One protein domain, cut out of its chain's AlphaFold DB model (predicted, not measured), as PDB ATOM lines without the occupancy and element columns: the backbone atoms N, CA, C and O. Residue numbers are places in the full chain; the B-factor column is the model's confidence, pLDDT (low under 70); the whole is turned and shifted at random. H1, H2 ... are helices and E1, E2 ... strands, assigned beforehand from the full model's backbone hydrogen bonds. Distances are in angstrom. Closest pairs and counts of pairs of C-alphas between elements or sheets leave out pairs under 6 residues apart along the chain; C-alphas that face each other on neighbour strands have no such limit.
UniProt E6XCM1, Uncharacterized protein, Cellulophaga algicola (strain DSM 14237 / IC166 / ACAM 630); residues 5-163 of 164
ATOM      1  N   LEU A   5     251.122  84.209 209.863       97.62
ATOM      2  CA  LEU A   5     251.032  85.507 210.526       97.62
ATOM      3  C   LEU A   5     250.708  85.313 212.007       97.62
ATOM      4  O   LEU A   5     250.007  84.368 212.357       97.62
ATOM      5  N   ARG A   6     251.174  86.217 212.866       96.50
ATOM      6  CA  ARG A   6     250.802  86.286 214.286       96.50
ATOM      7  C   ARG A   6     249.784  87.399 214.473       96.50
ATOM      8  O   ARG A   6     249.960  88.480 213.912       96.50
ATOM      9  N   PHE A   7     248.751  87.134 215.262       96.62
ATOM     10  CA  PHE A   7     247.790  88.126 215.727       96.62
ATOM     11  C   PHE A   7     248.103  88.494 217.181       96.62
ATOM     12  O   PHE A   7     247.781  87.725 218.091       96.62
ATOM     13  N   ILE A   8     248.763  89.639 217.367       95.06
ATOM     14  CA  ILE A   8     249.231  90.160 218.659       95.06
ATOM     15  C   ILE A   8     249.290  91.692 218.621       95.06
ATOM     16  O   ILE A   8     249.763  92.269 217.639       95.06
ATOM     17  N   PHE A   9     248.816  92.361 219.673       92.62
ATOM     18  CA  PHE A   9     248.979  93.806 219.827       92.62
ATOM     19  C   PHE A   9     250.315  94.134 220.489       92.62
ATOM     20  O   PHE A   9     250.717  93.528 221.481       92.62
ATOM     21  N   ASP A  10     250.961  95.168 219.964       86.88
ATOM     22  CA  ASP A  10     252.124  95.803 220.570       86.88
ATOM     23  C   ASP A  10     251.992  97.325 220.421       86.88
ATOM     24  O   ASP A  10     251.277  97.801 219.537       86.88
ATOM     25  N   TYR A  11     252.635  98.082 221.309       75.12
ATOM     26  CA  TYR A  11     252.464  99.528 221.514       75.12
ATOM     27  C   TYR A  11     252.266 100.335 220.211       75.12
ATOM     28  O   TYR A  11     253.226 100.688 219.527       75.12
ATOM     29  N   GLY A  12     251.011 100.681 219.895       76.38
ATOM     30  CA  GLY A  12     250.653 101.555 218.766       76.38
ATOM     31  C   GLY A  12     250.813 100.937 217.370       76.38
ATOM     32  O   GLY A  12     250.734 101.658 216.379       76.38
ATOM     33  N   CYS A  13     251.035  99.627 217.284       88.56
ATOM     34  CA  CYS A  13     251.255  98.903 216.039       88.56
ATOM     35  C   CYS A  13     249.987  98.170 215.582       88.56
ATOM     36  O   CYS A  13     249.168  97.751 216.399       88.56
ATOM     37  N   ASN A  14     249.859  97.946 214.268       92.50
ATOM     38  CA  ASN A  14     248.853  97.021 213.737       92.50
ATOM     39  C   ASN A  14     249.048  95.609 214.319       92.50
ATOM     40  O   ASN A  14     250.192  95.199 214.524       92.50
ATOM     41  N   PRO A  15     247.972  94.821 214.498       95.31
ATOM     42  CA  PRO A  15     248.037  93.563 215.236       95.31
ATOM     43  C   PRO A  15     248.595  92.374 214.443       95.31
ATOM     44  O   PRO A  15     248.490  91.244 214.908       95.31
ATOM     45  N   LEU A  16     249.129  92.586 213.233       96.88
ATOM     46  CA  LEU A  16     249.643  91.512 212.382       96.88
ATOM     47  C   LEU A  16     251.159  91.583 212.230       96.88
ATOM     48  O   LEU A  16     251.727  92.612 211.865       96.88
ATOM     49  N   TRP A  17     251.786  90.437 212.470       96.88
ATOM     50  CA  TRP A  17     253.232  90.255 212.445       96.88
ATOM     51  C   TRP A  17     253.583  89.020 211.637       96.88
ATOM     52  O   TRP A  17     252.797  88.074 211.548       96.88
ATOM     53  N   SER A  18     254.780  89.001 211.077       96.88
ATOM     54  CA  SER A  18     255.296  87.819 210.396       96.88
ATOM     55  C   SER A  18     255.610  86.716 211.408       96.88
ATOM     56  O   SER A  18     256.227  86.967 212.446       96.88
ATOM     57  N   ALA A  19     255.178  85.484 211.121       96.81
ATOM     58  CA  ALA A  19     255.448  84.317 211.968       96.81
ATOM     59  C   ALA A  19     256.482  83.363 211.350       96.81
ATOM     60  O   ALA A  19     256.846  82.363 211.968       96.81
ATOM     61  N   ASP A  20     256.922  83.608 210.120       96.62
ATOM     62  CA  ASP A  20     257.940  82.817 209.432       96.62
ATOM     63  C   ASP A  20     258.791  83.679 208.493       96.62
ATOM     64  O   ASP A  20     258.482  84.842 208.230       96.62
ATOM     65  N   ASP A  21     259.872  83.094 207.979       96.81
ATOM     66  CA  ASP A  21     260.796  83.796 207.088       96.81
ATOM     67  C   ASP A  21     260.114  84.223 205.779       96.81
ATOM     68  O   ASP A  21     260.401  85.295 205.264       96.81
ATOM     69  N   ILE A  22     259.145  83.445 205.280       95.50
ATOM     70  CA  ILE A  22     258.433  83.732 204.023       95.50
ATOM     71  C   ILE A  22     257.609  85.021 204.145       95.50
ATOM     72  O   ILE A  22     257.632  85.880 203.260       95.50
ATOM     73  N   THR A  23     256.850  85.160 205.230       96.12
ATOM     74  CA  THR A  23     256.071  86.369 205.524       96.12
ATOM     75  C   THR A  23     256.979  87.544 205.859       96.12
ATOM     76  O   THR A  23     256.757  88.637 205.333       96.12
ATOM     77  N   ASN A  24     258.047  87.311 206.628       96.69
ATOM     78  CA  ASN A  24     259.013  88.339 207.008       96.69
ATOM     79  C   ASN A  24     259.764  88.913 205.798       96.69
ATOM     80  O   ASN A  24     259.897  90.126 205.677       96.69
ATOM     81  N   GLU A  25     260.197  88.076 204.857       96.12
ATOM     82  CA  GLU A  25     260.831  88.525 203.612       96.12
ATOM     83  C   GLU A  25     259.881  89.367 202.748       96.12
ATOM     84  O   GLU A  25     260.316  90.294 202.063       96.12
ATOM     85  N   LYS A  26     258.576  89.068 202.783       95.06
ATOM     86  CA  LYS A  26     257.567  89.749 201.960       95.06
ATOM     87  C   LYS A  26     257.086  91.070 202.561       95.06
ATOM     88  O   LYS A  26     256.847  92.022 201.815       95.06
ATOM     89  N   PHE A  27     256.896  91.120 203.876       95.31
ATOM     90  CA  PHE A  27     256.226  92.236 204.551       95.31
ATOM     91  C   PHE A  27     257.080  92.934 205.614       95.31
ATOM     92  O   PHE A  27     256.724  94.035 206.021       95.31
ATOM     93  N   GLY A  28     258.205  92.344 206.019       94.38
ATOM     94  CA  GLY A  28     258.943  92.731 207.219       94.38
ATOM     95  C   GLY A  28     258.414  92.035 208.474       94.38
ATOM     96  O   GLY A  28     257.465  91.250 208.424       94.38
ATOM     97  N   TYR A  29     259.043  92.309 209.617       92.12
ATOM     98  CA  TYR A  29     258.694  91.657 210.884       92.12
ATOM     99  C   TYR A  29     257.314  92.101 211.387       92.12
ATOM    100  O   TYR A  29     256.486  91.276 211.775       92.12
ATOM    101  N   HIS A  30     257.058  93.406 211.316       94.00
ATOM    102  CA  HIS A  30     255.761  94.023 211.560       94.00
ATOM    103  C   HIS A  30     255.092  94.382 210.232       94.00
ATOM    104  O   HIS A  30     255.769  94.807 209.296       94.00
ATOM    105  N   ILE A  31     253.770  94.212 210.144       94.44
ATOM    106  CA  ILE A  31     253.010  94.530 208.933       94.44
ATOM    107  C   ILE A  31     252.378  95.918 209.070       94.44
ATOM    108  O   ILE A  31     251.221  96.072 209.468       94.44
ATOM    109  N   ASP A  32     253.152  96.935 208.690       90.06
ATOM    110  CA  ASP A  32     252.741  98.346 208.716       90.06
ATOM    111  C   ASP A  32     251.540  98.642 207.807       90.06
ATOM    112  O   ASP A  32     250.661  99.430 208.150       90.06
ATOM    113  N   ASP A  33     251.488  98.001 206.639       94.31
ATOM    114  CA  ASP A  33     250.464  98.236 205.622       94.31
ATOM    115  C   ASP A  33     249.617  96.981 205.407       94.31
ATOM    116  O   ASP A  33     249.921  96.112 204.584       94.31
ATOM    117  N   LEU A  34     248.516  96.916 206.156       96.19
ATOM    118  CA  LEU A  34     247.549  95.823 206.122       96.19
ATOM    119  C   LEU A  34     246.882  95.643 204.749       96.19
ATOM    120  O   LEU A  34     246.418  94.545 204.435       96.19
ATOM    121  N   SER A  35     246.866  96.673 203.896       96.69
ATOM    122  CA  SER A  35     246.302  96.556 202.547       96.69
ATOM    123  C   SER A  35     247.124  95.621 201.652       96.69
ATOM    124  O   SER A  35     246.567  94.969 200.767       96.69
ATOM    125  N   LYS A  36     248.427  95.450 201.932       95.88
ATOM    126  CA  LYS A  36     249.307  94.506 201.215       95.88
ATOM    127  C   LYS A  36     248.956  93.040 201.463       95.88
ATOM    128  O   LYS A  36     249.373  92.180 200.686       95.88
ATOM    129  N   LEU A  37     248.199  92.756 202.522       95.75
ATOM    130  CA  LEU A  37     247.642  91.432 202.796       95.75
ATOM    131  C   LEU A  37     246.326  91.176 202.051       95.75
ATOM    132  O   LEU A  37     245.830  90.058 202.093       95.75
ATOM    133  N   GLY A  38     245.761  92.184 201.379       96.25
ATOM    134  CA  GLY A  38     244.442  92.089 200.750       96.25
ATOM    135  C   GLY A  38     243.277  92.343 201.710       96.25
ATOM    136  O   GLY A  38     242.135  92.053 201.361       96.25
ATOM    137  N   LEU A  39     243.543  92.892 202.902       98.00
ATOM    138  CA  LEU A  39     242.496  93.235 203.863       98.00
ATOM    139  C   LEU A  39     241.639  94.402 203.364       98.00
ATOM    140  O   LEU A  39     242.123  95.364 202.762       98.00
ATOM    141  N   SER A  40     240.343  94.338 203.650       98.31
ATOM    142  CA  SER A  40     239.394  95.382 203.289       98.31
ATOM    143  C   SER A  40     239.584  96.635 204.149       98.31
ATOM    144  O   SER A  40     239.937  96.562 205.325       98.31
ATOM    145  N   ASN A  41     239.228  97.810 203.615       98.00
ATOM    146  CA  ASN A  41     239.243  99.068 204.380       98.00
ATOM    147  C   ASN A  41     238.421  99.002 205.679       98.00
ATOM    148  O   ASN A  41     238.688  99.740 206.623       98.00
ATOM    149  N   LYS A  42     237.391  98.149 205.729       97.88
ATOM    150  CA  LYS A  42     236.585  97.937 206.935       97.88
ATOM    151  C   LYS A  42     237.400  97.224 208.016       97.88
ATOM    152  O   LYS A  42     237.354  97.648 209.168       97.88
ATOM    153  N   THR A  43     238.128  96.179 207.638       98.31
ATOM    154  CA  THR A  43     238.973  95.398 208.547       98.31
ATOM    155  C   THR A  43     240.189  96.199 208.993       98.31
ATOM    156  O   THR A  43     240.498  96.213 210.180       98.31
ATOM    157  N   ILE A  44     240.800  96.970 208.086       97.94
ATOM    158  CA  ILE A  44     241.903  97.888 208.409       97.94
ATOM    159  C   ILE A  44     241.465  98.917 209.459       97.94
ATOM    160  O   ILE A  44     242.098  99.031 210.501       97.94
ATOM    161  N   LYS A  45     240.325  99.592 209.262       96.81
ATOM    162  CA  LYS A  45     239.802 100.555 210.250       96.81
ATOM    163  C   LYS A  45     239.489  99.923 211.603       96.81
ATOM    164  O   LYS A  45     239.647 100.569 212.635       96.81
ATOM    165  N   LEU A  46     239.011  98.677 211.615       96.44
ATOM    166  CA  LEU A  46     238.790  97.957 212.867       96.44
ATOM    167  C   LEU A  46     240.122  97.618 213.552       96.44
ATOM    168  O   LEU A  46     240.210  97.740 214.769       96.44
ATOM    169  N   ALA A  47     241.156  97.247 212.792       96.56
ATOM    170  CA  ALA A  47     242.499  97.021 213.318       96.56
ATOM    171  C   ALA A  47     243.097  98.294 213.928       96.56
ATOM    172  O   ALA A  47     243.583  98.248 215.056       96.56
ATOM    173  N   GLU A  48     242.991  99.430 213.236       95.06
ATOM    174  CA  GLU A  48     243.412 100.744 213.739       95.06
ATOM    175  C   GLU A  48     242.674 101.103 215.034       95.06
ATOM    176  O   GLU A  48     243.295 101.474 216.027       95.06
ATOM    177  N   HIS A  49     241.349 100.922 215.060       93.69
ATOM    178  CA  HIS A  49     240.533 101.186 216.244       93.69
ATOM    179  C   HIS A  49     240.919 100.302 217.436       93.69
ATOM    180  O   HIS A  49     241.071 100.802 218.549       93.69
ATOM    181  N   CYS A  50     241.113  98.998 217.221       94.00
ATOM    182  CA  CYS A  50     241.573  98.098 218.274       94.00
ATOM    183  C   CYS A  50     242.991  98.447 218.747       94.00
ATOM    184  O   CYS A  50     243.253  98.381 219.942       94.00
ATOM    185  N   SER A  51     243.881  98.862 217.845       93.94
ATOM    186  CA  SER A  51     245.249  99.257 218.200       93.94
ATOM    187  C   SER A  51     245.264 100.541 219.037       93.94
ATOM    188  O   SER A  51     245.979 100.610 220.034       93.94
ATOM    189  N   ASP A  52     244.422 101.527 218.701       92.06
ATOM    190  CA  ASP A  52     244.229 102.733 219.519       92.06
ATOM    191  C   ASP A  52     243.644 102.398 220.896       92.06
ATOM    192  O   ASP A  52     244.132 102.891 221.914       92.06
ATOM    193  N   MET A  53     242.634 101.524 220.966       91.56
ATOM    194  CA  MET A  53     242.125 101.052 222.256       91.56
ATOM    195  C   MET A  53     243.242 100.384 223.060       91.56
ATOM    196  O   MET A  53     243.522 100.816 224.171       91.56
ATOM    197  N   PHE A  54     243.945  99.404 222.495       92.06
ATOM    198  CA  PHE A  54     245.025  98.713 223.198       92.06
ATOM    199  C   PHE A  54     246.127  99.669 223.670       92.06
ATOM    200  O   PHE A  54     246.609  99.545 224.789       92.06
ATOM    201  N   TYR A  55     246.497 100.673 222.877       90.12
ATOM    202  CA  TYR A  55     247.440 101.700 223.322       90.12
ATOM    203  C   TYR A  55     246.918 102.471 224.549       90.12
ATOM    204  O   TYR A  55     247.644 102.698 225.516       90.12
ATOM    205  N   ASN A  56     245.630 102.813 224.543       89.50
ATOM    206  CA  ASN A  56     244.944 103.496 225.637       89.50
ATOM    207  C   ASN A  56     244.604 102.589 226.836       89.50
ATOM    208  O   ASN A  56     244.011 103.062 227.805       89.50
ATOM    209  N   TYR A  57     244.941 101.299 226.782       89.75
ATOM    210  CA  TYR A  57     244.815 100.374 227.906       89.75
ATOM    211  C   TYR A  57     245.769 100.726 229.051       89.75
ATOM    212  O   TYR A  57     245.438 100.559 230.226       89.75
ATOM    213  N   LEU A  58     246.961 101.211 228.713       88.94
ATOM    214  CA  LEU A  58     248.010 101.527 229.674       88.94
ATOM    215  C   LEU A  58     247.587 102.685 230.570       88.94
ATOM    216  O   LEU A  58     246.990 103.657 230.105       88.94
ATOM    217  N   ASN A  59     247.944 102.618 231.852       93.31
ATOM    218  CA  ASN A  59     247.660 103.729 232.743       93.31
ATOM    219  C   ASN A  59     248.521 104.957 232.355       93.31
ATOM    220  O   ASN A  59     249.752 104.852 232.314       93.31
ATOM    221  N   PRO A  60     247.896 106.118 232.079       92.12
ATOM    222  CA  PRO A  60     248.581 107.315 231.580       92.12
ATOM    223  C   PRO A  60     249.433 108.041 232.632       92.12
ATOM    224  O   PRO A  60     250.297 108.829 232.257       92.12
ATOM    225  N   VAL A  61     249.205 107.794 233.926       93.69
ATOM    226  CA  VAL A  61     250.013 108.369 235.015       93.69
ATOM    227  C   VAL A  61     251.298 107.565 235.191       93.69
ATOM    228  O   VAL A  61     252.396 108.114 235.247       93.69
ATOM    229  N   TYR A  62     251.173 106.239 235.247       92.00
ATOM    230  CA  TYR A  62     252.309 105.327 235.295       92.00
ATOM    231  C   TYR A  62     251.899 103.961 234.762       92.00
ATOM    232  O   TYR A  62     250.984 103.345 235.294       92.00
ATOM    233  N   GLN A  63     252.621 103.444 233.769       88.88
ATOM    234  CA  GLN A  63     252.255 102.215 233.052       88.88
ATOM    235  C   GLN A  63     252.149 100.965 233.946       88.88
ATOM    236  O   GLN A  63     251.472 100.013 233.573       88.88
ATOM    237  N   GLY A  64     252.797 100.952 235.118       88.88
ATOM    238  CA  GLY A  64     252.687  99.858 236.089       88.88
ATOM    239  C   GLY A  64     251.462  99.936 237.011       88.88
ATOM    240  O   GLY A  64     251.275  99.046 237.838       88.88
ATOM    241  N   PHE A  65     250.647 100.988 236.915       94.81
ATOM    242  CA  PHE A  65     249.363 101.067 237.608       94.81
ATOM    243  C   PHE A  65     248.252 100.344 236.838       94.81
ATOM    244  O   PHE A  65     248.371 100.136 235.628       94.81
ATOM    245  N   PRO A  66     247.148  99.974 237.518       94.06
ATOM    246  CA  PRO A  66     245.989  99.395 236.856       94.06
ATOM    247  C   PRO A  66     245.452 100.331 235.774       94.06
ATOM    248  O   PRO A  66     245.438 101.549 235.954       94.06
ATOM    249  N   SER A  67     244.976  99.765 234.666       94.56
ATOM    250  CA  SER A  67     244.242 100.523 233.651       94.56
ATOM    251  C   SER A  67     243.048 101.261 234.263       94.56
ATOM    252  O   SER A  67     242.428 100.763 235.203       94.56
ATOM    253  N   PHE A  68     242.690 102.412 233.693       96.06
ATOM    254  CA  PHE A  68     241.455 103.121 234.042       96.06
ATOM    255  C   PHE A  68     240.206 102.580 233.342       96.06
ATOM    256  O   PHE A  68     239.115 103.094 233.559       96.06
ATOM    257  N   TRP A  69     240.350 101.551 232.511       94.38
ATOM    258  CA  TRP A  69     239.232 100.927 231.821       94.38
ATOM    259  C   TRP A  69     238.204 100.370 232.800       94.38
ATOM    260  O   TRP A  69     238.538  99.530 233.639       94.38
ATOM    261  N   SER A  70     236.942 100.768 232.631       94.00
ATOM    262  CA  SER A  70     235.841 100.079 233.300       94.00
ATOM    263  C   SER A  70     235.722  98.634 232.811       94.00
ATOM    264  O   SER A  70     236.143  98.287 231.700       94.00
ATOM    265  N   GLY A  71     235.051  97.787 233.588       92.69
ATOM    266  CA  GLY A  71     234.716  96.427 233.185       92.69
ATOM    267  C   GLY A  71     233.918  96.370 231.877       92.69
ATOM    268  O   GLY A  71     234.024  95.391 231.134       92.69
ATOM    269  N   ARG A  72     233.168  97.430 231.548       91.31
ATOM    270  CA  ARG A  72     232.477  97.567 230.261       91.31
ATOM    271  C   ARG A  72     233.457  97.821 229.113       91.31
ATOM    272  O   ARG A  72     233.262  97.247 228.042       91.31
ATOM    273  N   MET A  73     234.510  98.613 229.328       93.12
ATOM    274  CA  MET A  73     235.507  98.918 228.290       93.12
ATOM    275  C   MET A  73     236.325  97.687 227.945       93.12
ATOM    276  O   MET A  73     236.515  97.381 226.770       93.12
ATOM    277  N   TYR A  74     236.728  96.922 228.962       92.31
ATOM    278  CA  TYR A  74     237.375  95.632 228.747       92.31
ATOM    279  C   TYR A  74     236.493  94.685 227.921       92.31
ATOM    280  O   TYR A  74     236.972  94.101 226.948       92.31
ATOM    281  N   ALA A  75     235.202  94.566 228.247       91.00
ATOM    282  CA  ALA A  75     234.278  93.721 227.489       91.00
ATOM    283  C   ALA A  75     234.087  94.213 226.041       91.00
ATOM    284  O   ALA A  75     234.054  93.414 225.101       91.00
ATOM    285  N   PHE A  76     233.997  95.531 225.839       91.62
ATOM    286  CA  PHE A  76     233.909  96.139 224.512       91.62
ATOM    287  C   PHE A  76     235.162  95.870 223.670       91.62
ATOM    288  O   PHE A  76     235.058  95.503 222.493       91.62
ATOM    289  N   PHE A  77     236.344  95.992 224.274       92.50
ATOM    290  CA  PHE A  77     237.607  95.671 223.626       92.50
ATOM    291  C   PHE A  77     237.686  94.187 223.254       92.50
ATOM    292  O   PHE A  77     237.926  93.879 222.089       92.50
ATOM    293  N   GLN A  78     237.380  93.273 224.186       92.00
ATOM    294  CA  GLN A  78     237.336  91.824 223.932       92.00
ATOM    295  C   GLN A  78     236.427  91.461 222.751       92.00
ATOM    296  O   GLN A  78     236.801  90.691 221.862       92.00
ATOM    297  N   PHE A  79     235.231  92.046 222.706       92.12
ATOM    298  CA  PHE A  79     234.319  91.849 221.585       92.12
ATOM    299  C   PHE A  79     234.918  92.349 220.261       92.12
ATOM    300  O   PHE A  79     234.815  91.678 219.230       92.12
ATOM    301  N   SER A  80     235.571  93.512 220.288       93.69
ATOM    302  CA  SER A  80     236.163  94.146 219.108       93.69
ATOM    303  C   SER A  80     237.356  93.361 218.557       93.69
ATOM    304  O   SER A  80     237.425  93.149 217.345       93.69
ATOM    305  N   ILE A  81     238.248  92.860 219.419       94.69
ATOM    306  CA  ILE A  81     239.398  92.043 218.998       94.69
ATOM    307  C   ILE A  81     238.957  90.693 218.434       94.69
ATOM    308  O   ILE A  81     239.487  90.262 217.413       94.69
ATOM    309  N   LYS A  82     237.935  90.058 219.024       94.94
ATOM    310  CA  LYS A  82     237.385  88.799 218.510       94.94
ATOM    311  C   LYS A  82     236.798  89.000 217.119       94.94
ATOM    312  O   LYS A  82     237.129  88.275 216.187       94.94
ATOM    313  N   ARG A  83     235.985  90.048 216.958       96.00
ATOM    314  CA  ARG A  83     235.420  90.431 215.662       96.00
ATOM    315  C   ARG A  83     236.510  90.732 214.630       96.00
ATOM    316  O   ARG A  83     236.327  90.406 213.458       96.00
ATOM    317  N   LEU A  84     237.601  91.378 215.041       97.38
ATOM    318  CA  LEU A  84     238.734  91.672 214.170       97.38
ATOM    319  C   LEU A  84     239.430  90.391 213.702       97.38
ATOM    320  O   LEU A  84     239.624  90.217 212.501       97.38
ATOM    321  N   PHE A  85     239.756  89.490 214.628       97.12
ATOM    322  CA  PHE A  85     240.381  88.208 214.310       97.12
ATOM    323  C   PHE A  85     239.524  87.388 213.337       97.12
ATOM    324  O   PHE A  85     240.025  86.923 212.312       97.12
ATOM    325  N   ASP A  86     238.215  87.300 213.593       96.69
ATOM    326  CA  ASP A  86     237.270  86.612 212.710       96.69
ATOM    327  C   ASP A  86     237.233  87.252 211.307       96.69
ATOM    328  O   ASP A  86     237.170  86.549 210.298       96.69
ATOM    329  N   GLN A  87     237.282  88.587 211.203       97.94
ATOM    330  CA  GLN A  87     237.320  89.281 209.907       97.94
ATOM    331  C   GLN A  87     238.608  89.002 209.135       97.94
ATOM    332  O   GLN A  87     238.535  88.666 207.956       97.94
ATOM    333  N   ILE A  88     239.764  89.075 209.797       97.94
ATOM    334  CA  ILE A  88     241.061  88.750 209.191       97.94
ATOM    335  C   ILE A  88     241.053  87.300 208.691       97.94
ATOM    336  O   ILE A  88     241.378  87.042 207.533       97.94
ATOM    337  N   GLY A  89     240.620  86.351 209.526       97.44
ATOM    338  CA  GLY A  89     240.535  84.940 209.150       97.44
ATOM    339  C   GLY A  89     239.639  84.696 207.931       97.44
ATOM    340  O   GLY A  89     240.003  83.921 207.048       97.44
ATOM    341  N   ASN A  90     238.505  85.393 207.836       98.00
ATOM    342  CA  ASN A  90     237.597  85.277 206.694       98.00
ATOM    343  C   ASN A  90     238.148  85.906 205.407       98.00
ATOM    344  O   ASN A  90     237.890  85.384 204.324       98.00
ATOM    345  N   GLU A  91     238.871  87.022 205.505       98.38
ATOM    346  CA  GLU A  91     239.382  87.734 204.330       98.38
ATOM    347  C   GLU A  91     240.647  87.086 203.763       98.38
ATOM    348  O   GLU A  91     240.761  86.943 202.549       98.38
ATOM    349  N   ILE A  92     241.581  86.666 204.623       97.62
ATOM    350  CA  ILE A  92     242.919  86.232 204.185       97.62
ATOM    351  C   ILE A  92     243.292  84.811 204.632       97.62
ATOM    352  O   ILE A  92     244.337  84.297 204.236       97.62
ATOM    353  N   GLY A  93     242.442  84.117 205.399       96.88
ATOM    354  CA  GLY A  93     242.736  82.775 205.931       96.88
ATOM    355  C   GLY A  93     242.838  81.667 204.874       96.88
ATOM    356  O   GLY A  93     243.341  80.571 205.141       96.88
ATOM    357  N   MET A  94     242.400  81.923 203.636       96.50
ATOM    358  CA  MET A  94     242.684  81.030 202.509       96.50
ATOM    359  C   MET A  94     244.160  81.064 202.099       96.50
ATOM    360  O   MET A  94     244.706  80.013 201.760       96.50
ATOM    361  N   GLU A  95     244.800  82.228 202.179       97.38
ATOM    362  CA  GLU A  95     246.182  82.456 201.745       97.38
ATOM    363  C   GLU A  95     247.185  82.297 202.889       97.38
ATOM    364  O   GLU A  95     248.266  81.748 202.679       97.38
ATOM    365  N   TYR A  96     246.803  82.703 204.102       97.81
ATOM    366  CA  TYR A  96     247.672  82.732 205.276       97.81
ATOM    367  C   TYR A  96     247.125  81.856 206.404       97.81
ATOM    368  O   TYR A  96     245.919  81.658 206.546       97.81
ATOM    369  N   GLU A  97     248.026  81.328 207.225       97.38
ATOM    370  CA  GLU A  97     247.690  80.747 208.523       97.38
ATOM    371  C   GLU A  97     247.854  81.825 209.600       97.38
ATOM    372  O   GLU A  97     248.932  82.403 209.725       97.38
ATOM    373  N   ILE A  98     246.797  82.118 210.361       96.81
ATOM    374  CA  ILE A  98     246.824  83.154 211.401       96.81
ATOM    375  C   ILE A  98     246.949  82.491 212.774       96.81
ATOM    376  O   ILE A  98     246.035  81.803 213.226       96.81
ATOM    377  N   GLN A  99     248.080  82.706 213.436       95.38
ATOM    378  CA  GLN A  99     248.344  82.268 214.800       95.38
ATOM    379  C   GLN A  99     247.740  83.275 215.773       95.38
ATOM    380  O   GLN A  99     248.113  84.447 215.788       95.38
ATOM    381  N   ASN A 100     246.778  82.819 216.566       94.00
ATOM    382  CA  ASN A 100     246.171  83.622 217.614       94.00
ATOM    383  C   ASN A 100     247.075  83.634 218.852       94.00
ATOM    384  O   ASN A 100     247.230  82.599 219.491       94.00
ATOM    385  N   GLU A 101     247.632  84.790 219.196       91.69
ATOM    386  CA  GLU A 101     248.394  84.968 220.441       91.69
ATOM    387  C   GLU A 101     247.714  85.948 221.403       91.69
ATOM    388  O   GLU A 101     247.984  85.933 222.601       91.69
ATOM    389  N   GLU A 102     246.787  86.768 220.901       89.56
ATOM    390  CA  GLU A 102     246.123  87.788 221.703       89.56
ATOM    391  C   GLU A 102     244.789  87.350 222.305       89.56
ATOM    392  O   GLU A 102     244.511  87.652 223.465       89.56
ATOM    393  N   LEU A 103     243.924  86.660 221.547       85.88
ATOM    394  CA  LEU A 103     242.597  86.337 222.075       85.88
ATOM    395  C   LEU A 103     242.709  85.403 223.268       85.88
ATOM    396  O   LEU A 103     241.890  85.501 224.162       85.88
ATOM    397  N   ASP A 104     243.722  84.541 223.329       80.69
ATOM    398  CA  ASP A 104     243.899  83.640 224.469       80.69
ATOM    399  C   ASP A 104     244.212  84.414 225.756       80.69
ATOM    400  O   ASP A 104     243.692  84.070 226.816       80.69
ATOM    401  N   ARG A 105     244.951  85.527 225.653       77.44
ATOM    402  CA  ARG A 105     245.205  86.456 226.765       77.44
ATOM    403  C   ARG A 105     243.934  87.163 227.235       77.44
ATOM    404  O   ARG A 105     243.787  87.464 228.414       77.44
ATOM    405  N   PHE A 106     243.022  87.438 226.310       75.31
ATOM    406  CA  PHE A 106     241.783  88.169 226.559       75.31
ATOM    407  C   PHE A 106     240.532  87.273 226.546       75.31
ATOM    408  O   PHE A 106     239.427  87.792 226.552       75.31
ATOM    409  N   ASN A 107     240.656  85.947 226.537       70.00
ATOM    410  CA  ASN A 107     239.521  85.017 226.597       70.00
ATOM    411  C   ASN A 107     239.180  84.625 228.042       70.00
ATOM    412  O   ASN A 107     238.249  83.850 228.275       70.00
ATOM    413  N   GLU A 108     239.914  85.157 229.021       72.00
ATOM    414  CA  GLU A 108     239.552  85.031 230.424       72.00
ATOM    415  C   GLU A 108     238.190  85.691 230.673       72.00
ATOM    416  O   GLU A 108     237.905  86.789 230.182       72.00
ATOM    417  N   ILE A 109     237.332  84.995 231.428       72.38
ATOM    418  CA  ILE A 109     236.024  85.512 231.831       72.38
ATOM    419  C   ILE A 109     236.256  86.816 232.596       72.38
ATOM    420  O   ILE A 109     236.762  86.799 233.718       72.38
ATOM    421  N   ILE A 110     235.859  87.940 231.997       79.31
ATOM    422  CA  ILE A 110     235.832  89.217 232.703       79.31
ATOM    423  C   ILE A 110     234.678  89.187 233.698       79.31
ATOM    424  O   ILE A 110     233.507  89.157 233.317       79.31
ATOM    425  N   ASP A 111     235.010  89.287 234.977       88.69
ATOM    426  CA  ASP A 111     234.069  89.783 235.970       88.69
ATOM    427  C   ASP A 111     234.119  91.317 235.962       88.69
ATOM    428  O   ASP A 111     234.975  91.935 236.599       88.69
ATOM    429  N   SER A 112     233.214  91.943 235.201       89.44
ATOM    430  CA  SER A 112     233.164  93.403 235.073       89.44
ATOM    431  C   SER A 112     232.983  94.085 236.430       89.44
ATOM    432  O   SER A 112     233.602  95.118 236.665       89.44
ATOM    433  N   ASN A 113     232.222  93.481 237.352       91.62
ATOM    434  CA  ASN A 113     232.019  94.042 238.689       91.62
ATOM    435  C   ASN A 113     233.316  94.029 239.493       91.62
ATOM    436  O   ASN A 113     233.605  94.973 240.227       91.62
ATOM    437  N   LYS A 114     234.107  92.961 239.353       93.25
ATOM    438  CA  LYS A 114     235.428  92.889 239.972       93.25
ATOM    439  C   LYS A 114     236.359  93.963 239.415       93.25
ATOM    440  O   LYS A 114     237.017  94.627 240.208       93.25
ATOM    441  N   ILE A 115     236.388  94.161 238.096       93.12
ATOM    442  CA  ILE A 115     237.206  95.213 237.473       93.12
ATOM    443  C   ILE A 115     236.798  96.590 237.994       93.12
ATOM    444  O   ILE A 115     237.654  97.341 238.452       93.12
ATOM    445  N   ASP A 116     235.502  96.899 237.986       94.75
ATOM    446  CA  ASP A 116     234.993  98.191 238.455       94.75
ATOM    447  C   ASP A 116     235.290  98.406 239.948       94.75
ATOM    448  O   ASP A 116     235.667  99.501 240.368       94.75
ATOM    449  N   SER A 117     235.184  97.347 240.757       95.31
ATOM    450  CA  SER A 117     235.537  97.378 242.177       95.31
ATOM    451  C   SER A 117     237.035  97.616 242.390       95.31
ATOM    452  O   SER A 117     237.413  98.438 243.227       95.31
ATOM    453  N   ASP A 118     237.894  96.911 241.653       93.88
ATOM    454  CA  ASP A 118     239.351  97.026 241.766       93.88
ATOM    455  C   ASP A 118     239.821  98.421 241.298       93.88
ATOM    456  O   ASP A 118     240.635  99.063 241.967       93.88
ATOM    457  N   LEU A 119     239.238  98.940 240.212       95.50
ATOM    458  CA  LEU A 119     239.456 100.299 239.715       95.50
ATOM    459  C   LEU A 119     239.011 101.354 240.734       95.50
ATOM    460  O   LEU A 119     239.778 102.259 241.065       95.50
ATOM    461  N   SER A 120     237.801 101.222 241.285       95.44
ATOM    462  CA  SER A 120     237.282 102.138 242.305       95.44
ATOM    463  C   SER A 120     238.160 102.150 243.559       95.44
ATOM    464  O   SER A 120     238.464 103.218 244.103       95.44
ATOM    465  N   SER A 121     238.629 100.974 243.990       95.56
ATOM    466  CA  SER A 121     239.563 100.837 245.110       95.56
ATOM    467  C   SER A 121     240.887 101.551 244.827       95.56
ATOM    468  O   SER A 121     241.345 102.334 245.663       95.56
ATOM    469  N   PHE A 122     241.457 101.356 243.634       97.00
ATOM    470  CA  PHE A 122     242.691 102.019 243.217       97.00
ATOM    471  C   PHE A 122     242.548 103.545 243.169       97.00
ATOM    472  O   PHE A 122     243.369 104.251 243.748       97.00
ATOM    473  N   VAL A 123     241.495 104.069 242.538       96.69
ATOM    474  CA  VAL A 123     241.265 105.523 242.432       96.69
ATOM    475  C   VAL A 123     241.028 106.154 243.808       96.69
ATOM    476  O   VAL A 123     241.461 107.282 244.061       96.69
ATOM    477  N   SER A 124     240.370 105.432 244.719       95.25
ATOM    478  CA  SER A 124     240.096 105.909 246.078       95.25
ATOM    479  C   SER A 124     241.349 105.942 246.953       95.25
ATOM    480  O   SER A 124     241.496 106.854 247.770       95.25
ATOM    481  N   ASN A 125     242.256 104.974 246.788       95.12
ATOM    482  CA  ASN A 125     243.510 104.919 247.533       95.12
ATOM    483  C   ASN A 125     244.703 104.436 246.678       95.12
ATOM    484  O   ASN A 125     245.185 103.312 246.846       95.12
ATOM    485  N   PRO A 126     245.240 105.294 245.791       96.62
ATOM    486  CA  PRO A 126     246.344 104.910 244.911       96.62
ATOM    487  C   PRO A 126     247.678 104.758 245.657       96.62
ATOM    488  O   PRO A 126     248.590 104.099 245.161       96.62
ATOM    489  N   VAL A 127     247.794 105.343 246.856       97.25
ATOM    490  CA  VAL A 127     249.002 105.287 247.692       97.25
ATOM    491  C   VAL A 127     249.266 103.864 248.170       97.25
ATOM    492  O   VAL A 127     250.379 103.370 248.001       97.25
ATOM    493  N   ASP A 128     248.248 103.175 248.693       95.44
ATOM    494  CA  ASP A 128     248.386 101.783 249.138       95.44
ATOM    495  C   ASP A 128     248.851 100.878 247.995       95.44
ATOM    496  O   ASP A 128     249.734 100.036 248.175       95.44
ATOM    497  N   PHE A 129     248.288 101.081 246.798       94.69
ATOM    498  CA  PHE A 129     248.701 100.342 245.612       94.69
ATOM    499  C   PHE A 129     250.162 100.631 245.261       94.69
ATOM    500  O   PHE A 129     250.934  99.696 245.038       94.69
ATOM    501  N   ALA A 130     250.558 101.905 245.229       95.19
ATOM    502  CA  ALA A 130     251.917 102.306 244.898       95.19
ATOM    503  C   ALA A 130     252.938 101.714 245.883       95.19
ATOM    504  O   ALA A 130     253.897 101.073 245.457       95.19
ATOM    505  N   LEU A 131     252.686 101.828 247.191       95.25
ATOM    506  CA  LEU A 131     253.560 101.283 248.231       95.25
ATOM    507  C   LEU A 131     253.669  99.756 248.153       95.25
ATOM    508  O   LEU A 131     254.775  99.216 248.190       95.25
ATOM    509  N   LYS A 132     252.541  99.052 247.986       94.12
ATOM    510  CA  LYS A 132     252.512  97.585 247.875       94.12
ATOM    511  C   LYS A 132     253.319  97.066 246.682       94.12
ATOM    512  O   LYS A 132     253.874  95.974 246.757       94.12
ATOM    513  N   ASN A 133     253.381  97.840 245.600       92.31
ATOM    514  CA  ASN A 133     254.069  97.469 244.365       92.31
ATOM    515  C   ASN A 133     255.439  98.156 244.203       92.31
ATOM    516  O   ASN A 133     256.035  98.074 243.132       92.31
ATOM    517  N   GLY A 134     255.950  98.830 245.240       93.81
ATOM    518  CA  GLY A 134     257.264  99.480 245.205       93.81
ATOM    519  C   GLY A 134     257.368 100.648 244.215       93.81
ATOM    520  O   GLY A 134     258.457 100.946 243.728       93.81
ATOM    521  N   VAL A 135     256.249 101.300 243.893       94.38
ATOM    522  CA  VAL A 135     256.207 102.467 243.006       94.38
ATOM    523  C   VAL A 135     256.505 103.726 243.815       94.38
ATOM    524  O   VAL A 135     255.796 104.052 244.766       94.38
ATOM    525  N   ASN A 136     257.549 104.456 243.420       92.75
ATOM    526  CA  ASN A 136     257.919 105.720 244.051       92.75
ATOM    527  C   ASN A 136     257.049 106.869 243.529       92.75
ATOM    528  O   ASN A 136     256.815 106.984 242.328       92.75
ATOM    529  N   PHE A 137     256.638 107.763 244.423       94.62
ATOM    530  CA  PHE A 137     255.886 108.974 244.096       94.62
ATOM    531  C   PHE A 137     256.365 110.141 244.968       94.62
ATOM    532  O   PHE A 137     256.953 109.944 246.030       94.62
ATOM    533  N   ARG A 138     256.146 111.374 244.499       92.38
ATOM    534  CA  ARG A 138     256.671 112.594 245.139       92.38
ATOM    535  C   ARG A 138     256.029 112.892 246.491       92.38
ATOM    536  O   ARG A 138     256.722 113.219 247.447       92.38
ATOM    537  N   SER A 139     254.702 112.823 246.549       96.94
ATOM    538  CA  SER A 139     253.913 112.993 247.768       96.94
ATOM    539  C   SER A 139     252.551 112.325 247.605       96.94
ATOM    540  O   SER A 139     252.060 112.180 246.483       96.94
ATOM    541  N   GLU A 140     251.931 111.927 248.717       97.19
ATOM    542  CA  GLU A 140     250.603 111.306 248.689       97.19
ATOM    543  C   GLU A 140     249.545 112.213 248.053       97.19
ATOM    544  O   GLU A 140     248.736 111.754 247.249       97.19
ATOM    545  N   GLU A 141     249.559 113.503 248.399       97.06
ATOM    546  CA  GLU A 141     248.585 114.478 247.900       97.06
ATOM    547  C   GLU A 141     248.718 114.703 246.390       97.06
ATOM    548  O   GLU A 141     247.713 114.816 245.687       97.06
ATOM    549  N   GLU A 142     249.949 114.726 245.865       96.62
ATOM    550  CA  GLU A 142     250.188 114.863 244.426       96.62
ATOM    551  C   GLU A 142     249.695 113.629 243.666       96.62
ATOM    552  O   GLU A 142     248.932 113.793 242.715       96.62
ATOM    553  N   LEU A 143     250.028 112.419 244.137       97.12
ATOM    554  CA  LEU A 143     249.590 111.169 243.507       97.12
ATOM    555  C   LEU A 143     248.061 111.041 243.503       97.12
ATOM    556  O   LEU A 143     247.461 110.759 242.467       97.12
ATOM    557  N   LYS A 144     247.409 111.281 244.650       97.62
ATOM    558  CA  LYS A 144     245.941 111.227 244.765       97.62
ATOM    559  C   LYS A 144     245.269 112.213 243.810       97.62
ATOM    560  O   LYS A 144     244.271 111.873 243.176       97.62
ATOM    561  N   ARG A 145     245.801 113.435 243.707       97.00
ATOM    562  CA  ARG A 145     245.272 114.470 242.811       97.00
ATOM    563  C   ARG A 145     245.449 114.093 241.342       97.00
ATOM    564  O   ARG A 145     244.507 114.259 240.576       97.00
ATOM    565  N   GLU A 146     246.629 113.609 240.962       97.06
ATOM    566  CA  GLU A 146     246.941 113.215 239.587       97.06
ATOM    567  C   GLU A 146     246.043 112.064 239.127       97.06
ATOM    568  O   GLU A 146     245.297 112.230 238.166       97.06
ATOM    569  N   ILE A 147     245.994 110.966 239.891       97.88
ATOM    570  CA  ILE A 147     245.132 109.813 239.590       97.88
ATOM    571  C   ILE A 147     243.668 110.232 239.457       97.88
ATOM    572  O   ILE A 147     243.011 109.847 238.495       97.88
ATOM    573  N   ARG A 148     243.148 111.054 240.379       96.56
ATOM    574  CA  ARG A 148     241.749 111.502 240.330       96.56
ATOM    575  C   ARG A 148     241.446 112.340 239.089       96.56
ATOM    576  O   ARG A 148     240.401 112.145 238.471       96.56
ATOM    577  N   ASN A 149     242.319 113.285 238.748       96.88
ATOM    578  CA  ASN A 149     242.111 114.157 237.595       96.88
ATOM    579  C   ASN A 149     242.154 113.351 236.296       96.88
ATOM    580  O   ASN A 149     241.237 113.457 235.485       96.88
ATOM    581  N   THR A 150     243.163 112.495 236.137       97.00
ATOM    582  CA  THR A 150     243.314 111.685 234.928       97.00
ATOM    583  C   THR A 150     242.225 110.620 234.809       97.00
ATOM    584  O   THR A 150     241.748 110.359 233.709       97.00
ATOM    585  N   TYR A 151     241.765 110.047 235.925       97.12
ATOM    586  CA  TYR A 151     240.611 109.149 235.920       97.12
ATOM    587  C   TYR A 151     239.336 109.863 235.450       97.12
ATOM    588  O   TYR A 151     238.618 109.339 234.606       97.12
ATOM    589  N   LYS A 152     239.086 111.097 235.907       95.81
ATOM    590  CA  LYS A 152     237.929 111.882 235.450       95.81
ATOM    591  C   LYS A 152     237.989 112.184 233.947       95.81
ATOM    592  O   LYS A 152     236.986 112.064 233.250       95.81
ATOM    593  N   GLU A 153     239.163 112.558 233.440       95.19
ATOM    594  CA  GLU A 153     239.385 112.741 231.998       95.19
ATOM    595  C   GLU A 153     239.139 111.438 231.223       95.19
ATOM    596  O   GLU A 153     238.564 111.452 230.130       95.19
ATOM    597  N   TRP A 154     239.537 110.300 231.802       94.94
ATOM    598  CA  TRP A 154     239.277 108.985 231.233       94.94
ATOM    599  C   TRP A 154     237.782 108.651 231.193       94.94
ATOM    600  O   TRP A 154     237.306 108.221 230.147       94.94
ATOM    601  N   GLU A 155     237.018 108.894 232.261       93.88
ATOM    602  CA  GLU A 155     235.565 108.659 232.280       93.88
ATOM    603  C   GLU A 155     234.849 109.430 231.156       93.88
ATOM    604  O   GLU A 155     233.995 108.883 230.450       93.88
ATOM    605  N   GLU A 156     235.240 110.686 230.925       92.69
ATOM    606  CA  GLU A 156     234.715 111.504 229.826       92.69
ATOM    607  C   GLU A 156     235.108 110.957 228.443       92.69
ATOM    608  O   GLU A 156     234.326 111.045 227.489       92.69
ATOM    609  N   LYS A 157     236.318 110.396 228.311       91.12
ATOM    610  CA  LYS A 157     236.781 109.737 227.082       91.12
ATOM    611  C   LYS A 157     236.022 108.434 226.838       91.12
ATOM    612  O   LYS A 157     235.556 108.211 225.724       91.12
ATOM    613  N   GLU A 158     235.861 107.604 227.861       91.31
ATOM    614  CA  GLU A 158     235.181 106.315 227.771       91.31
ATOM    615  C   GLU A 158     233.706 106.483 227.381       91.31
ATOM    616  O   GLU A 158     233.210 105.795 226.490       91.31
ATOM    617  N   TYR A 159     233.021 107.481 227.949       88.19
ATOM    618  CA  TYR A 159     231.641 107.802 227.581       88.19
ATOM    619  C   TYR A 159     231.466 108.049 226.072       88.19
ATOM    620  O   TYR A 159     230.452 107.654 225.487       88.19
ATOM    621  N   LYS A 160     232.465 108.648 225.409       86.69
ATOM    622  CA  LYS A 160     232.429 108.906 223.961       86.69
ATOM    623  C   LYS A 160     232.503 107.625 223.131       86.69
ATOM    624  O   LYS A 160     231.862 107.592 222.087       86.69
ATOM    625  N   TYR A 161     233.192 106.576 223.594       80.50
ATOM    626  CA  TYR A 161     233.234 105.284 222.890       80.50
ATOM    627  C   TYR A 161     231.861 104.595 222.835       80.50
ATOM    628  O   TYR A 161     231.596 103.841 221.905       80.50
ATOM    629  N   TYR A 162     230.974 104.864 223.799       70.06
ATOM    630  CA  TYR A 162     229.628 104.273 223.837       70.06
ATOM    631  C   TYR A 162     228.516 105.169 223.292       70.06
ATOM    632  O   TYR A 162     227.375 104.720 223.201       70.06
ATOM    633  N   SER A 163     228.812 106.438 223.013       68.44
ATOM    634  CA  SER A 163     227.814 107.433 222.590       68.44
ATOM    635  C   SER A 163     227.698 107.565 221.066       68.44
ATOM    636  O   SER A 163     226.885 108.353 220.583       68.44
TER     637      SER A 163
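What this domain is: This is residues 5 to 163 of the 164 residues of an uncharacterized protein of Cellulophaga algicola (strain DSM 14237 / IC166 / ACAM 630) (UniProt E6XCM1). Two lobes stand end to end in an elongated model: one is the helical hairpin H3 and H4 with a small three-stranded sheet over the later part of H4, the other a loose group of H5, H6 and H7. The lobes meet where the first residues of H4 and H5 come together. The printed part has 159 residues, in the order E1 E2 H1 H2 H3 H4 E3 H5 H6 H7; the sheet, E2 E1 E3, is mixed, and the class is mostly helix. It is only just loose, close to compact, with a radius of gyration of the C-alphas of 18.3 A and spans of 55 by 32 by 24 A.

Where its parts are: Find C-alpha 5 at (251.032, 85.507, 210.526), where E1 begins; it ends at residue 7. Read on to E2, residues 16 to 18, H1, residues 21 to 27, and H2, residues 34 to 37. H3, residues 41 to 55, is 20.8 A long. From C-alpha 71 at (234.716, 96.427, 233.185), H4 runs 31.8 A to residue 92. Next come E3, residues 97 to 100, H5, residues 112 to 124 and 18.0 A long, and H6, residues 126 to 132. H7, residues 140 to 162, runs 33.3 A to C-alpha 162 at (229.628, 104.273, 223.837).

How they stand to each other: Look first at the hairpin E1 and E2, antiparallel, with N 6 and O 17 2.8 A apart, within hydrogen-bond range. E1 and E3 are parallel, with N 5 and O 97 at 2.8 A. H1 only grazes the sheet, with residues 23 to 27. H4 is on the sheet at a height of 10.6 A, making two layers, a helix on one face of a sheet. H2 and H3 touch only at the corner, and only just, with 3 pairs of C-alphas within 8 A; the closest are those of Leu 34 and Ile 44, 6.4 A. H3 and H4, a helical hairpin, touch at Leu 46 and Leu 84, their closest C-alphas, 6.4 A; the tilt of 36 degrees is only just steep. H4, with residues 71 to 75 alone, touches H5; C-alphas 71 and 112 are closest, 3.9 A. H5, with residue 123 alone, touches H7, its C-alpha 6.4 A from that of Arg 148, the closest pair. H6 and H7 touch at a steep tilt of 65 degrees, closest at C-alphas 127 and 140, 6.3 A. In H1, H3, H4, H5 and H6 every O i to N i+4 pair is within hydrogen-bond range, in H7 16 of 19; H2 is too short for one.

The domain as a whole: The two C-alphas farthest apart, those of Met 94 and Glu 141, are 56.7 A apart. The printed part has no cut. The links H3 to H4 and E3 to H5 are long. Look at Ser 163 for the one printed residue with pLDDT under 70.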